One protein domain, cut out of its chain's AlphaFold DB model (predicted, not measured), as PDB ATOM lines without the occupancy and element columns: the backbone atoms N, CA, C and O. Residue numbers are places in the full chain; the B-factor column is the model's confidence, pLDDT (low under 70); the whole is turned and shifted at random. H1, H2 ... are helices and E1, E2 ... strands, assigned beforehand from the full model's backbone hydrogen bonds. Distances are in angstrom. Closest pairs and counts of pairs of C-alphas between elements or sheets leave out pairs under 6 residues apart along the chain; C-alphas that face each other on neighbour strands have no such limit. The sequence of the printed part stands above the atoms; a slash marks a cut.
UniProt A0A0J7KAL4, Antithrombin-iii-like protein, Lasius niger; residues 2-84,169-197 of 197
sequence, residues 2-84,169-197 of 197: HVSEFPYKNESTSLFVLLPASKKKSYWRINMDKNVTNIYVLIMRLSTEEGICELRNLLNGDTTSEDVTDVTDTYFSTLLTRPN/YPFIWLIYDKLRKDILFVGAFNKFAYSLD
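AT A GLANCE: This is residues 2 to 84 and 169 to 197 of the 197 residues of the protein "Antithrombin-iii-like protein" of Lasius niger (UniProt A0A0J7KAL4). A twisted sheet of four strands is covered on one face by two helices, H1 and H2, that meet in a corner like an L; the small hairpin of E3 and E4 continues beyond one end of E2. A long loop leads from H2 to the short H3, which is off the sheet. The printed part has 112 residues, with six named strands and three named helices in the order E1 E2 E3 E4 H1 H2 H3 E5 E6; the large sheet runs E1 E2 E5 E6, antiparallel, and the class is mixed, helices and strands. It is compact, with a radius of gyration of the C-alphas of 14.8 A and spans of 47 by 33 by 31 A.

HOW THE PARTS SIT: Start with the sheet: E1 (residues 2 to 7) and E2 (residues 13 to 19) form a hairpin, with N 4 and O 17 at 2.9 A. E2 neighbours E5 (residues 171 to 177), where N 16 and O 174 are 2.8 A apart. E5 forms a hairpin with E6 (residues 182 to 189), N 173 and O 187 at 2.9 A; E6 bends by 52 degrees at residue 185. E2 runs on at 45 degrees into E3 (residues 21 to 24), whose hairpin with E4 (residues 27 to 30) has N 22 and O 29 at 2.9 A. H1 (residues 36 to 46) and H2 (residues 49 to 60) lie on the same face of the sheet E1 E2 E5 E6, and helices and sheet together make two layers, helices on one face of a sheet. H1 is over E5 at a height over the sheet of 9.2 A, along the strands; its closest C-alpha pair with E5 is Ile 39 and Phe 171, 6.8 A. H2, at a height over the sheet of 9.5 A, is only just over E2 and E5, with 3 C-alphas on each, and slantwise to the strands; C-alphas 59 and 176 are its closest pair with E5, 7.8 A. The helices touch only at the corner, about perpendicular at 89 degrees, with C-alphas 46 and 52 closest at 5.0 A. H3 (residues 74 to 77) is not on the sheet. In H1 and H2 every O i to N i+4 pair is within hydrogen-bond range; H3 is too short for one, and its one O i to N i+3 pair is not within range.

IN THESE COORDINATES: Find C-alpha 2 at (25.956, 103.242, 78.246), where E1 begins. E2 and E5 each measure 19.6 A, H1 15.4 A and H2 16.6 A. E6, 20.9 A, ends at C-alpha 189, (38.686, 106.365, 86.343).

THE WHOLE: The C-alphas farthest apart are those of Thr 64 and Asp 197, 48.2 A. Residues 85 to 168 are not printed; C-alphas 84 and 169 are 12.5 A apart across this cut. The link from H2 to H3 is long, 13 residues. Mean pLDDT of the printed part is 78.7, under 70 at residue 10, residues 62 to 80 and 192 to 197.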
ATOM      1  N   HIS A   2      27.061 102.746  77.424       85.69
ATOM      2  CA  HIS A   2      25.956 103.242  78.246       85.69
ATOM      3  C   HIS A   2      26.293 104.655  78.725       85.69
ATOM      4  O   HIS A   2      27.432 104.893  79.128       85.69
ATOM      5  N   VAL A   3      25.327 105.569  78.656       87.38
ATOM      6  CA  VAL A   3      25.474 106.969  79.068       87.38
ATOM      7  C   VAL A   3      24.376 107.280  80.077       87.38
ATOM      8  O   VAL A   3      23.203 107.065  79.789       87.38
ATOM      9  N   SER A   4      24.760 107.770  81.251       88.19
ATOM     10  CA  SER A   4      23.840 108.239  82.287       88.19
ATOM     11  C   SER A   4      24.004 109.744  82.460       88.19
ATOM     12  O   SER A   4      25.135 110.226  82.529       88.19
ATOM     13  N   GLU A   5      22.895 110.474  82.548       90.00
ATOM     14  CA  GLU A   5      22.864 111.918  82.799       90.00
ATOM     15  C   GLU A   5      22.383 112.193  84.229       90.00
ATOM     16  O   GLU A   5      21.359 111.669  84.665       90.00
ATOM     17  N   PHE A   6      23.111 113.044  84.947       89.31
ATOM     18  CA  PHE A   6      22.763 113.529  86.277       89.31
ATOM     19  C   PHE A   6      22.720 115.067  86.246       89.31
ATOM     20  O   PHE A   6      23.767 115.713  86.401       89.31
ATOM     21  N   PRO A   7      21.540 115.672  86.023       89.75
ATOM     22  CA  PRO A   7      21.413 117.119  85.879       89.75
ATOM     23  C   PRO A   7      21.681 117.863  87.191       89.75
ATOM     24  O   PRO A   7      21.375 117.366  88.278       89.75
ATOM     25  N   TYR A   8      22.250 119.066  87.089       89.44
ATOM     26  CA  TYR A   8      22.394 119.983  88.221       89.44
ATOM     27  C   TYR A   8      21.134 120.834  88.390       89.44
ATOM     28  O   TYR A   8      20.476 121.203  87.415       89.44
ATOM     29  N   LYS A   9      20.762 121.136  89.638       82.44
ATOM     30  CA  LYS A   9      19.548 121.914  89.930       82.44
ATOM     31  C   LYS A   9      19.659 123.310  89.313       82.44
ATOM     32  O   LYS A   9      20.583 124.043  89.637       82.44
ATOM     33  N   ASN A  10      18.666 123.689  88.507       67.12
ATOM     34  CA  ASN A  10      18.517 125.025  87.911       67.12
ATOM     35  C   ASN A  10      19.673 125.473  86.994       67.12
ATOM     36  O   ASN A  10      19.809 126.667  86.734       67.12
ATOM     37  N   GLU A  11      20.470 124.540  86.474       75.50
ATOM     38  CA  GLU A  11      21.560 124.830  85.539       75.50
ATOM     39  C   GLU A  11      21.353 124.113  84.199       75.50
ATOM     40  O   GLU A  11      20.737 123.051  84.129       75.50
ATOM     41  N   SER A  12      21.917 124.667  83.120       88.69
ATOM     42  CA  SER A  12      22.057 123.971  81.825       88.69
ATOM     43  C   SER A  12      23.156 122.906  81.847       88.69
ATOM     44  O   SER A  12      23.443 122.284  80.826       88.69
ATOM     45  N   THR A  13      23.782 122.697  83.001       92.12
ATOM     46  CA  THR A  13      24.927 121.821  83.182       92.12
ATOM     47  C   THR A  13      24.472 120.452  83.678       92.12
ATOM     48  O   THR A  13      23.533 120.325  84.467       92.12
ATOM     49  N   SER A  14      25.145 119.389  83.254       92.62
ATOM     50  CA  SER A  14      24.888 118.033  83.748       92.62
ATOM     51  C   SER A  14      26.179 117.240  83.891       92.62
ATOM     52  O   SER A  14      27.144 117.446  83.150       92.62
ATOM     53  N   LEU A  15      26.204 116.329  84.863       93.50
ATOM     54  CA  LEU A  15      27.227 115.295  84.949       93.50
ATOM     55  C   LEU A  15      26.800 114.124  84.069       93.50
ATOM     56  O   LEU A  15      25.761 113.520  84.312       93.50
ATOM     57  N   PHE A  16      27.627 113.759  83.102       93.06
ATOM     58  CA  PHE A  16      27.455 112.535  82.337       93.06
ATOM     59  C   PHE A  16      28.455 111.481  82.793       93.06
ATOM     60  O   PHE A  16      29.630 111.779  83.014       93.06
ATOM     61  N   VAL A  17      27.991 110.241  82.903       91.69
ATOM     62  CA  VAL A  17      28.820 109.069  83.199       91.69
ATOM     63  C   VAL A  17      28.700 108.085  82.050       91.69
ATOM     64  O   VAL A  17      27.606 107.686  81.661       91.69
ATOM     65  N   LEU A  18      29.844 107.702  81.499       91.19
ATOM     66  CA  LEU A  18      29.958 106.811  80.358       91.19
ATOM     67  C   LEU A  18      30.580 105.496  80.818       91.19
ATOM     68  O   LEU A  18      31.695 105.464  81.355       91.19
ATOM     69  N   LEU A  19      29.869 104.406  80.555       88.25
ATOM     70  CA  LEU A  19      30.285 103.058  80.911       88.25
ATOM     71  C   LEU A  19      30.500 102.207  79.658       88.25
ATOM     72  O   LEU A  19      29.673 102.233  78.730       88.25
ATOM     73  N   PRO A  20      31.585 101.410  79.610       87.94
ATOM     74  CA  PRO A  20      31.748 100.414  78.567       87.94
ATOM     75  C   PRO A  20      30.558  99.453  78.580       87.94
ATOM     76  O   PRO A  20      30.190  98.903  79.615       87.94
ATOM     77  N   ALA A  21      29.949  99.241  77.419       84.62
ATOM     78  CA  ALA A  21      28.834  98.320  77.260       84.62
ATOM     79  C   ALA A  21      29.011  97.525  75.970       84.62
ATOM     80  O   ALA A  21      29.476  98.061  74.962       84.62
ATOM     81  N   SER A  22      28.634  96.252  76.007       80.38
ATOM     82  CA  SER A  22      28.722  95.328  74.879       80.38
ATOM     83  C   SER A  22      27.380  94.646  74.644       80.38
ATOM     84  O   SER A  22      26.659  94.322  75.590       80.38
ATOM     85  N   LYS A  23      27.024  94.430  73.377       77.94
ATOM     86  CA  LYS A  23      25.810  93.694  73.016       77.94
ATOM     87  C   LYS A  23      26.107  92.197  73.058       77.94
ATOM     88  O   LYS A  23      27.026  91.725  72.391       77.94
ATOM     89  N   LYS A  24      25.324  91.437  73.822       75.12
ATOM     90  CA  LYS A  24      25.359  89.971  73.831       75.12
ATOM     91  C   LYS A  24      24.051  89.434  73.276       75.12
ATOM     92  O   LYS A  24      23.023  89.583  73.922       75.12
ATOM     93  N   LYS A  25      24.105  88.759  72.119       80.00
ATOM     94  CA  LYS A  25      22.955  88.151  71.419       80.00
ATOM     95  C   LYS A  25      21.749  89.105  71.317       80.00
ATOM     96  O   LYS A  25      21.659  89.847  70.345       80.00
ATOM     97  N   SER A  26      20.864  89.098  72.314       74.44
ATOM     98  CA  SER A  26      19.605  89.845  72.370       74.44
ATOM     99  C   SER A  26      19.575  91.032  73.344       74.44
ATOM    100  O   SER A  26      18.590  91.759  73.325       74.44
ATOM    101  N   TYR A  27      20.599  91.266  74.177       72.44
ATOM    102  CA  TYR A  27      20.577  92.348  75.175       72.44
ATOM    103  C   TYR A  27      21.918  93.077  75.317       72.44
ATOM    104  O   TYR A  27      22.985  92.559  74.966       72.44
ATOM    105  N   TRP A  28      21.865  94.298  75.847       76.44
ATOM    106  CA  TRP A  28      23.042  95.086  76.201       76.44
ATOM    107  C   TRP A  28      23.528  94.740  77.605       76.44
ATOM    108  O   TRP A  28      22.742  94.643  78.541       76.44
ATOM    109  N   ARG A  29      24.842  94.578  77.762       80.38
ATOM    110  CA  ARG A  29      25.492  94.375  79.055       80.38
ATOM    111  C   ARG A  29      26.474  95.506  79.320       80.38
ATOM    112  O   ARG A  29      27.401  95.706  78.536       80.38
ATOM    113  N   ILE A  30      26.302  96.191  80.447       81.19
ATOM    114  CA  ILE A  30      27.307  97.109  80.989       81.19
ATOM    115  C   ILE A  30      28.462  96.274  81.552       81.19
ATOM    116  O   ILE A  30      28.251  95.346  82.336       81.19
ATOM    117  N   ASN A  31      29.683  96.578  81.131       80.38
ATOM    118  CA  ASN A  31      30.883  95.904  81.605       80.38
ATOM    119  C   ASN A  31      31.397  96.638  82.848       80.38
ATOM    120  O   ASN A  31      32.070  97.659  82.735       80.38
ATOM    121  N   MET A  32      31.067  96.108  84.028       74.75
ATOM    122  CA  MET A  32      31.523  96.623  85.328       74.75
ATOM    123  C   MET A  32      32.733  95.853  85.886       74.75
ATOM    124  O   MET A  32      33.029  95.931  87.077       74.75
ATOM    125  N   ASP A  33      33.421  95.063  85.058       77.75
ATOM    126  CA  ASP A  33      34.661  94.425  85.496       77.75
ATOM    127  C   ASP A  33      35.756  95.476  85.747       77.75
ATOM    128  O   ASP A  33      35.779  96.553  85.153       77.75
ATOM    129  N   LYS A  34      36.704  95.163  86.636       75.12
ATOM    130  CA  LYS A  34      37.871  96.025  86.891       75.12
ATOM    131  C   LYS A  34      38.864  96.035  85.714       75.12
ATOM    132  O   LYS A  34      39.919  96.660  85.820       75.12
ATOM    133  N   ASN A  35      38.569  95.336  84.610       76.19
ATOM    134  CA  ASN A  35      39.470  95.239  83.472       76.19
ATOM    135  C   ASN A  35      39.461  96.555  82.688       76.19
ATOM    136  O   ASN A  35      38.496  96.943  82.031       76.19
ATOM    137  N   VAL A  36      40.608  97.224  82.707       78.06
ATOM    138  CA  VAL A  36      40.812  98.513  82.043       78.06
ATOM    139  C   VAL A  36      40.752  98.432  80.514       78.06
ATOM    140  O   VAL A  36      40.588  99.448  79.848       78.06
ATOM    141  N   THR A  37      40.834  97.241  79.919       86.00
ATOM    142  CA  THR A  37      40.763  97.066  78.458       86.00
ATOM    143  C   THR A  37      39.464  97.637  77.893       86.00
ATOM    144  O   THR A  37      39.482  98.341  76.887       86.00
ATOM    145  N   ASN A  38      38.342  97.413  78.581       86.56
ATOM    146  CA  ASN A  38      37.035  97.903  78.154       86.56
ATOM    147  C   ASN A  38      36.974  99.439  78.120       86.56
ATOM    148  O   ASN A  38      36.394 100.010  77.195       86.56
ATOM    149  N   ILE A  39      37.602 100.111  79.094       88.25
ATOM    150  CA  ILE A  39      37.647 101.577  79.123       88.25
ATOM    151  C   ILE A  39      38.597 102.129  78.057       88.25
ATOM    152  O   ILE A  39      38.258 103.114  77.413       88.25
ATOM    153  N   TYR A  40      39.728 101.465  77.790       89.19
ATOM    154  CA  TYR A  40      40.621 101.849  76.692       89.19
ATOM    155  C   TYR A  40      39.937 101.733  75.332       89.19
ATOM    156  O   TYR A  40      40.003 102.670  74.544       89.19
ATOM    157  N   VAL A  41      39.231 100.629  75.069       90.69
ATOM    158  CA  VAL A  41      38.466 100.450  73.824       90.69
ATOM    159  C   VAL A  41      37.399 101.536  73.678       90.69
ATOM    160  O   VAL A  41      37.228 102.078  72.587       90.69
ATOM    161  N   LEU A  42      36.714 101.902  74.769       90.19
ATOM    162  CA  LEU A  42      35.753 103.003  74.749       90.19
ATOM    163  C   LEU A  42      36.427 104.346  74.418       90.19
ATOM    164  O   LEU A  42      35.944 105.048  73.538       90.19
ATOM    165  N   ILE A  43      37.551 104.679  75.060       92.00
ATOM    166  CA  ILE A  43      38.310 105.914  74.783       92.00
ATOM    167  C   ILE A  43      38.781 105.955  73.324       92.00
ATOM    168  O   ILE A  43      38.644 106.983  72.665       92.00
ATOM    169  N   MET A  44      39.293 104.838  72.803       92.31
ATOM    170  CA  MET A  44      39.721 104.735  71.407       92.31
ATOM    171  C   MET A  44      38.554 104.971  70.449       92.31
ATOM    172  O   MET A  44      38.699 105.731  69.497       92.31
ATOM    173  N   ARG A  45      37.377 104.395  70.726       92.06
ATOM    174  CA  ARG A  45      36.166 104.665  69.939       92.06
ATOM    175  C   ARG A  45      35.773 106.142  70.004       92.06
ATOM    176  O   ARG A  45      35.498 106.727  68.967       92.06
ATOM    177  N   LEU A  46      35.786 106.758  71.186       92.44
ATOM    178  CA  LEU A  46      35.461 108.183  71.358       92.44
ATOM    179  C   LEU A  46      36.475 109.131  70.703       92.44
ATOM    180  O   LEU A  46      36.173 110.304  70.518       92.44
ATOM    181  N   SER A  47      37.660 108.631  70.355       91.38
ATOM    182  CA  SER A  47      38.698 109.389  69.651       91.38
ATOM    183  C   SER A  47      38.526 109.362  68.122       91.38
ATOM    184  O   SER A  47      39.295 110.011  67.421       91.38
ATOM    185  N   THR A  48      37.543 108.616  67.600       95.44
ATOM    186  CA  THR A  48      37.149 108.630  66.177       95.44
ATOM    187  C   THR A  48      36.137 109.744  65.901       95.44
ATOM    188  O   THR A  48      35.408 110.151  66.810       95.44
ATOM    189  N   GLU A  49      36.062 110.217  64.654       94.12
ATOM    190  CA  GLU A  49      35.082 111.233  64.244       94.12
ATOM    191  C   GLU A  49      33.645 110.746  64.464       94.12
ATOM    192  O   GLU A  49      32.818 111.466  65.023       94.12
ATOM    193  N   GLU A  50      33.356 109.495  64.110       92.75
ATOM    194  CA  GLU A  50      32.040 108.894  64.296       92.75
ATOM    195  C   GLU A  50      31.693 108.781  65.782       92.75
ATOM    196  O   GLU A  50      30.602 109.169  66.201       92.75
ATOM    197  N   GLY A  51      32.631 108.295  66.600       90.88
ATOM    198  CA  GLY A  51      32.410 108.100  68.030       90.88
ATOM    199  C   GLY A  51      32.201 109.405  68.797       90.88
ATOM    200  O   GLY A  51      31.345 109.452  69.685       90.88
ATOM    201  N   ILE A  52      32.936 110.472  68.461       90.19
ATOM    202  CA  ILE A  52      32.730 111.779  69.099       90.19
ATOM    203  C   ILE A  52      31.439 112.452  68.614       90.19
ATOM    204  O   ILE A  52      30.769 113.113  69.408       90.19
ATOM    205  N   CYS A  53      31.052 112.265  67.348       90.50
ATOM    206  CA  CYS A  53      29.771 112.742  66.824       90.50
ATOM    207  C   CYS A  53      28.587 112.042  67.505       90.50
ATOM    208  O   CYS A  53      27.670 112.716  67.971       90.50
ATOM    209  N   GLU A  54      28.640 110.716  67.650       90.06
ATOM    210  CA  GLU A  54      27.638 109.932  68.384       90.06
ATOM    211  C   GLU A  54      27.520 110.413  69.839       90.06
ATOM    212  O   GLU A  54      26.413 110.649  70.327       90.06
ATOM    213  N   LEU A  55      28.652 110.646  70.517       90.56
ATOM    214  CA  LEU A  55      28.649 111.206  71.869       90.56
ATOM    215  C   LEU A  55      27.992 112.592  71.911       90.56
ATOM    216  O   LEU A  55      27.146 112.827  72.765       90.56
ATOM    217  N   ARG A  56      28.345 113.512  71.005       90.44
ATOM    218  CA  ARG A  56      27.747 114.860  70.980       90.44
ATOM    219  C   ARG A  56      26.234 114.817  70.782       90.44
ATOM    220  O   ARG A  56      25.524 115.541  71.475       90.44
ATOM    221  N   ASN A  57      25.745 113.954  69.894       88.81
ATOM    222  CA  ASN A  57      24.309 113.786  69.673       88.81
ATOM    223  C   ASN A  57      23.609 113.272  70.941       88.81
ATOM    224  O   ASN A  57      22.559 113.792  71.316       88.81
ATOM    225  N   LEU A  58      24.224 112.318  71.651       88.50
ATOM    226  CA  LEU A  58      23.726 111.824  72.940       88.50
ATOM    227  C   LEU A  58      23.690 112.923  74.014       88.50
ATOM    228  O   LEU A  58      22.682 113.066  74.697       88.50
ATOM    229  N   LEU A  59      24.754 113.725  74.142       89.25
ATOM    230  CA  LEU A  59      24.834 114.804  75.139       89.25
ATOM    231  C   LEU A  59      23.821 115.933  74.881       89.25
ATOM    232  O   LEU A  59      23.325 116.552  75.824       89.25
ATOM    233  N   ASN A  60      23.504 116.199  73.613       85.88
ATOM    234  CA  ASN A  60      22.521 117.213  73.227       85.88
ATOM    235  C   ASN A  60      21.071 116.718  73.307       85.88
ATOM    236  O   ASN A  60      20.157 117.538  73.258       85.88
ATOM    237  N   GLY A  61      20.849 115.406  73.436       77.06
ATOM    238  CA  GLY A  61      19.517 114.816  73.296       77.06
ATOM    239  C   GLY A  61      19.017 114.783  71.847       77.06
ATOM    240  O   GLY A  61      17.830 114.580  71.623       77.06
ATOM    241  N   ASP A  62      19.913 114.935  70.868       64.50
ATOM    242  CA  ASP A  62      19.616 114.908  69.428       64.50
ATOM    243  C   ASP A  62      19.534 113.460  68.885       64.50
ATOM    244  O   ASP A  62      19.710 113.211  67.693       64.50
ATOM    245  N   THR A  63      19.321 112.469  69.757       59.31
ATOM    246  CA  THR A  63      19.281 111.056  69.361       59.31
ATOM    247  C   THR A  63      17.936 110.686  68.751       59.31
ATOM    248  O   THR A  63      16.873 110.983  69.295       59.31
ATOM    249  N   THR A  64      17.976 109.995  67.612       47.59
ATOM    250  CA  THR A  64      16.794 109.371  67.015       47.59
ATOM    251  C   THR A  64      16.267 108.273  67.940       47.59
ATOM    252  O   THR A  64      17.043 107.494  68.491       47.59
ATOM    253  N   SER A  65      14.943 108.191  68.108       48.19
ATOM    254  CA  SER A  65      14.235 107.321  69.069       48.19
ATOM    255  C   SER A  65      14.546 105.818  68.985       48.19
ATOM    256  O   SER A  65      14.108 105.061  69.843       48.19
ATOM    257  N   GLU A  66      15.272 105.368  67.962       48.81
ATOM    258  CA  GLU A  66      15.663 103.969  67.753       48.81
ATOM    259  C   GLU A  66      16.884 103.538  68.593       48.81
ATOM    260  O   GLU A  66      17.046 102.346  68.857       48.81
ATOM    261  N   ASP A  67      17.707 104.481  69.074       46.91
ATOM    262  CA  ASP A  67      18.925 104.186  69.854       46.91
ATOM    263  C   ASP A  67      18.680 104.063  71.367       46.91
ATOM    264  O   ASP A  67      19.522 103.550  72.113       46.91
ATOM    265  N   VAL A  68      17.505 104.489  71.839       48.22
ATOM    266  CA  VAL A  68      17.084 104.340  73.234       48.22
ATOM    267  C   VAL A  68      16.435 102.970  73.390       48.22
ATOM    268  O   VAL A  68      15.215 102.830  73.444       48.22
ATOM    269  N   THR A  69      17.247 101.911  73.449       48.38
ATOM    270  CA  THR A  69      16.726 100.639  73.960       48.38
ATOM    271  C   THR A  69      16.432 100.829  75.434       48.38
ATOM    272  O   THR A  69      17.360 100.928  76.235       48.38
ATOM    273  N   ASP A  70      15.143 100.892  75.749       44.81
ATOM    274  CA  ASP A  70      14.561 100.862  77.080       44.81
ATOM    275  C   ASP A  70      15.221  99.722  77.878       44.81
ATOM    276  O   ASP A  70      14.905  98.540  77.703       44.81
ATOM    277  N   VAL A  71      16.243 100.048  78.681       50.16
ATOM    278  CA  VAL A  71      16.902  99.081  79.567       50.16
ATOM    279  C   VAL A  71      15.947  98.876  80.741       50.16
ATOM    280  O   VAL A  71      16.144  99.387  81.836       50.16
ATOM    281  N   THR A  72      14.873  98.137  80.471       42.12
ATOM    282  CA  THR A  72      13.758  97.793  81.367       42.12
ATOM    283  C   THR A  72      14.130  96.747  82.418       42.12
ATOM    284  O   THR A  72      13.261  96.085  82.978       42.12
ATOM    285  N   ASP A  73      15.416  96.596  82.733       50.22
ATOM    286  CA  ASP A  73      15.811  95.854  83.922       50.22
ATOM    287  C   ASP A  73      15.885  96.855  85.074       50.22
ATOM    288  O   ASP A  73      16.855  97.603  85.232       50.22
ATOM    289  N   THR A  74      14.842  96.874  85.905       45.91
ATOM    290  CA  THR A  74      14.781  97.651  87.153       45.91
ATOM    291  C   THR A  74      16.031  97.433  88.023       45.91
ATOM    292  O   THR A  74      16.441  98.331  88.750       45.91
ATOM    293  N   TYR A  75      16.692  96.276  87.888       48.31
ATOM    294  CA  TYR A  75      17.949  95.944  88.560       48.31
ATOM    295  C   TYR A  75      19.177  96.714  88.031       48.31
ATOM    296  O   TYR A  75      20.124  96.938  88.777       48.31
ATOM    297  N   PHE A  76      19.196  97.137  86.759       53.75
ATOM    298  CA  PHE A  76      20.282  97.966  86.213       53.75
ATOM    299  C   PHE A  76      20.108  99.443  86.571       53.75
ATOM    300  O   PHE A  76      21.101 100.116  86.836       53.75
ATOM    301  N   SER A  77      18.867  99.936  86.637       49.69
ATOM    302  CA  SER A  77      18.575 101.318  87.042       49.69
ATOM    303  C   SER A  77      19.004 101.601  88.489       49.69
ATOM    304  O   SER A  77      19.533 102.674  88.766       49.69
ATOM    305  N   THR A  78      18.882 100.625  89.396       47.50
ATOM    306  CA  THR A  78      19.316 100.757  90.801       47.50
ATOM    307  C   THR A  78      20.834 100.679  90.999       47.50
ATOM    308  O   THR A  78      21.334 101.169  92.008       47.50
ATOM    309  N   LEU A  79      21.581 100.097  90.052       54.78
ATOM    310  CA  LEU A  79      23.052 100.014  90.093       54.78
ATOM    311  C   LEU A  79      23.750 101.262  89.527       54.78
ATOM    312  O   LEU A  79      24.948 101.442  89.735       54.78
ATOM    313  N   LEU A  80      23.027 102.114  88.799       65.12
ATOM    314  CA  LEU A  80      23.552 103.324  88.162       65.12
ATOM    315  C   LEU A  80      23.356 104.534  89.079       65.12
ATOM    316  O   LEU A  80      22.686 105.507  88.738       65.12
ATOM    317  N   THR A  81      23.936 104.461  90.274       74.25
ATOM    318  CA  THR A  81      23.945 105.592  91.198       74.25
ATOM    319  C   THR A  81      24.895 106.676  90.703       74.25
ATOM    320  O   THR A  81      25.918 106.407  90.062       74.25
ATOM    321  N   ARG A  82      24.574 107.927  91.039       85.44
ATOM    322  CA  ARG A  82      25.484 109.057  90.851       85.44
ATOM    323  C   ARG A  82      26.831 108.722  91.512       85.44
ATOM    324  O   ARG A  82      26.836 108.270  92.658       85.44
ATOM    325  N   PRO A  83      27.968 108.879  90.816       87.12
ATOM    326  CA  PRO A  83      29.256 108.501  91.378       87.12
ATOM    327  C   PRO A  83      29.641 109.463  92.506       87.12
ATOM    328  O   PRO A  83      29.427 110.665  92.393       87.12
ATOM    329  N   ASN A  84      30.266 108.941  93.562       88.94
ATOM    330  CA  ASN A  84      30.842 109.749  94.635       88.94
ATOM    331  C   ASN A  84      32.372 109.671  94.557       88.94
ATOM    332  O   ASN A  84      32.957 108.589  94.700       88.94
ATOM    333  N   TYR A 169      34.514 100.087  89.609       82.69
ATOM    334  CA  TYR A 169      34.593  99.785  88.172       82.69
ATOM    335  C   TYR A 169      35.029 101.005  87.341       82.69
ATOM    336  O   TYR A 169      34.866 102.136  87.802       82.69
ATOM    337  N   PRO A 170      35.613 100.817  86.135       88.12
ATOM    338  CA  PRO A 170      36.078 101.923  85.304       88.12
ATOM    339  C   PRO A 170      34.933 102.707  84.672       88.12
ATOM    340  O   PRO A 170      33.972 102.118  84.181       88.12
ATOM    341  N   PHE A 171      35.075 104.027  84.602       89.81
ATOM    342  CA  PHE A 171      34.111 104.896  83.929       89.81
ATOM    343  C   PHE A 171      34.767 106.179  83.418       89.81
ATOM    344  O   PHE A 171      35.790 106.623  83.945       89.81
ATOM    345  N   ILE A 172      34.171 106.771  82.387       93.12
ATOM    346  CA  ILE A 172      34.464 108.137  81.937       93.12
ATOM    347  C   ILE A 172      33.387 109.048  82.521       93.12
ATOM    348  O   ILE A 172      32.234 108.642  82.651       93.12
ATOM    349  N   TRP A 173      33.752 110.270  82.879       93.94
ATOM    350  CA  TRP A 173      32.817 111.277  83.362       93.94
ATOM    351  C   TRP A 173      33.064 112.617  82.670       93.94
ATOM    352  O   TRP A 173      34.192 112.931  82.280       93.94
ATOM    353  N   LEU A 174      31.991 113.388  82.508       95.62
ATOM    354  CA  LEU A 174      31.976 114.691  81.846       95.62
ATOM    355  C   LEU A 174      31.088 115.647  82.643       95.62
ATOM    356  O   LEU A 174      29.984 115.273  83.024       95.62
ATOM    357  N   ILE A 175      31.525 116.884  82.847       95.44
ATOM    358  CA  ILE A 175      30.638 117.991  83.217       95.44
ATOM    359  C   ILE A 175      30.390 118.771  81.932       95.44
ATOM    360  O   ILE A 175      31.337 119.305  81.354       95.44
ATOM    361  N   TYR A 176      29.145 118.787  81.466       95.00
ATOM    362  CA  TYR A 176      28.763 119.321  80.161       95.00
ATOM    363  C   TYR A 176      27.750 120.450  80.316       95.00
ATOM    364  O   TYR A 176      26.754 120.269  81.013       95.00
ATOM    365  N   ASP A 177      27.990 121.587  79.664       93.88
ATOM    366  CA  ASP A 177      27.026 122.683  79.547       93.88
ATOM    367  C   ASP A 177      26.203 122.493  78.272       93.88
ATOM    368  O   ASP A 177      26.688 122.700  77.158       93.88
ATOM    369  N   LYS A 178      24.935 122.115  78.436       90.06
ATOM    370  CA  LYS A 178      24.011 121.834  77.331       90.06
ATOM    371  C   LYS A 178      23.629 123.087  76.551       90.06
ATOM    372  O   LYS A 178      23.294 122.982  75.375       90.06
ATOM    373  N   LEU A 179      23.678 124.265  77.180       91.00
ATOM    374  CA  LEU A 179      23.360 125.525  76.510       91.00
ATOM    375  C   LEU A 179      24.488 125.928  75.558       91.00
ATOM    376  O   LEU A 179      24.226 126.302  74.417       91.00
ATOM    377  N   ARG A 180      25.739 125.836  76.024       92.31
ATOM    378  CA  ARG A 180      26.933 126.174  75.227       92.31
ATOM    379  C   ARG A 180      27.405 125.037  74.325       92.31
ATOM    380  O   ARG A 180      28.166 125.280  73.398       92.31
ATOM    381  N   LYS A 181      26.911 123.822  74.573       92.50
ATOM    382  CA  LYS A 181      27.346 122.574  73.938       92.50
ATOM    383  C   LYS A 181      28.833 122.275  74.166       92.50
ATOM    384  O   LYS A 181      29.517 121.758  73.285       92.50
ATOM    385  N   ASP A 182      29.306 122.576  75.376       93.06
ATOM    386  CA  ASP A 182      30.720 122.525  75.748       93.06
ATOM    387  C   ASP A 182      30.993 121.558  76.904       93.06
ATOM    388  O   ASP A 182      30.264 121.489  77.895       93.06
ATOM    389  N   ILE A 183      32.111 120.837  76.801       94.88
ATOM    390  CA  ILE A 183      32.645 120.019  77.893       94.88
ATOM    391  C   ILE A 183      33.470 120.930  78.807       94.88
ATOM    392  O   ILE A 183      34.529 121.413  78.414       94.88
ATOM    393  N   LEU A 184      33.004 121.129  80.039       94.94
ATOM    394  CA  LEU A 184      33.684 121.945  81.049       94.94
ATOM    395  C   LEU A 184      34.777 121.156  81.776       94.94
ATOM    396  O   LEU A 184      35.864 121.669  82.031       94.94
ATOM    397  N   PHE A 185      34.492 119.895  82.107       96.06
ATOM    398  CA  PHE A 185      35.442 118.984  82.744       96.06
ATOM    399  C   PHE A 185      35.286 117.581  82.168       96.06
ATOM    400  O   PHE A 185      34.176 117.152  81.860       96.06
ATOM    401  N   VAL A 186      36.394 116.848  82.065       95.12
ATOM    402  CA  VAL A 186      36.411 115.454  81.617       95.12
ATOM    403  C   VAL A 186      37.451 114.661  82.387       95.12
ATOM    404  O   VAL A 186      38.539 115.153  82.691       95.12
ATOM    405  N   GLY A 187      37.142 113.401  82.662       92.56
ATOM    406  CA  GLY A 187      38.117 112.473  83.201       92.56
ATOM    407  C   GLY A 187      37.707 111.021  83.027       92.56
ATOM    408  O   GLY A 187      36.594 110.696  82.625       92.56
ATOM    409  N   ALA A 188      38.643 110.132  83.344       90.81
ATOM    410  CA  ALA A 188      38.411 108.699  83.356       90.81
ATOM    411  C   ALA A 188      38.997 108.089  84.628       90.81
ATOM    412  O   ALA A 188      40.146 108.353  84.991       90.81
ATOM    413  N   PHE A 189      38.216 107.236  85.280       87.88
ATOM    414  CA  PHE A 189      38.686 106.365  86.343       87.88
ATOM    415  C   PHE A 189      39.014 105.003  85.754       87.88
ATOM    416  O   PHE A 189      38.144 104.289  85.268       87.88
ATOM    417  N   ASN A 190      40.297 104.656  85.767       80.94
ATOM    418  CA  ASN A 190      40.824 103.409  85.212       80.94
ATOM    419  C   ASN A 190      41.913 102.786  86.099       80.94
ATOM    420  O   ASN A 190      42.659 101.919  85.656       80.94
ATOM    421  N   LYS A 191      42.047 103.250  87.342       72.19
ATOM    422  CA  LYS A 191      42.984 102.703  88.323       72.19
ATOM    423  C   LYS A 191      42.255 102.527  89.638       72.19
ATOM    424  O   LYS A 191      41.718 103.494  90.169       72.19
ATOM    425  N   PHE A 192      42.295 101.311  90.159       66.88
ATOM    426  CA  PHE A 192      41.811 100.977  91.492       66.88
ATOM    427  C   PHE A 192      43.034 100.692  92.350       66.88
ATOM    428  O   PHE A 192      43.977 100.051  91.881       66.88
ATOM    429  N   ALA A 193      43.047 101.188  93.585       55.69
ATOM    430  CA  ALA A 193      43.981 100.655  94.560       55.69
ATOM    431  C   ALA A 193      43.607  99.181  94.765       55.69
ATOM    432  O   ALA A 193      42.463  98.874  95.104       55.69
ATOM    433  N   TYR A 194      44.535  98.266  94.495       43.34
ATOM    434  CA  TYR A 194      44.424  96.929  95.061       43.34
ATOM    435  C   TYR A 194      44.612  97.111  96.568       43.34
ATOM    436  O   TYR A 194      45.629  97.680  96.975       43.34
ATOM    437  N   SER A 195      43.633  96.711  97.386       38.12
ATOM    438  CA  SER A 195      43.931  96.449  98.790       38.12
ATOM    439  C   SER A 195      45.032  95.392  98.793       38.12
ATOM    440  O   SER A 195      44.911  94.351  98.148       38.12
ATOM    441  N   LEU A 196      46.166  95.726  99.402       33.56
ATOM    442  CA  LEU A 196      47.109  94.716  99.853       33.56
ATOM    443  C   LEU A 196      46.445  94.093 101.080       33.56
ATOM    444  O   LEU A 196      46.561  94.653 102.168       33.56
ATOM    445  N   ASP A 197      45.680  93.028 100.856       34.69
ATOM    446  CA  ASP A 197      45.287  92.087 101.905       34.69
ATOM    447  C   ASP A 197      46.338  90.971 101.989       34.69
ATOM    448  O   ASP A 197      46.763  90.477 100.914       34.69
TER     449      ASP A 197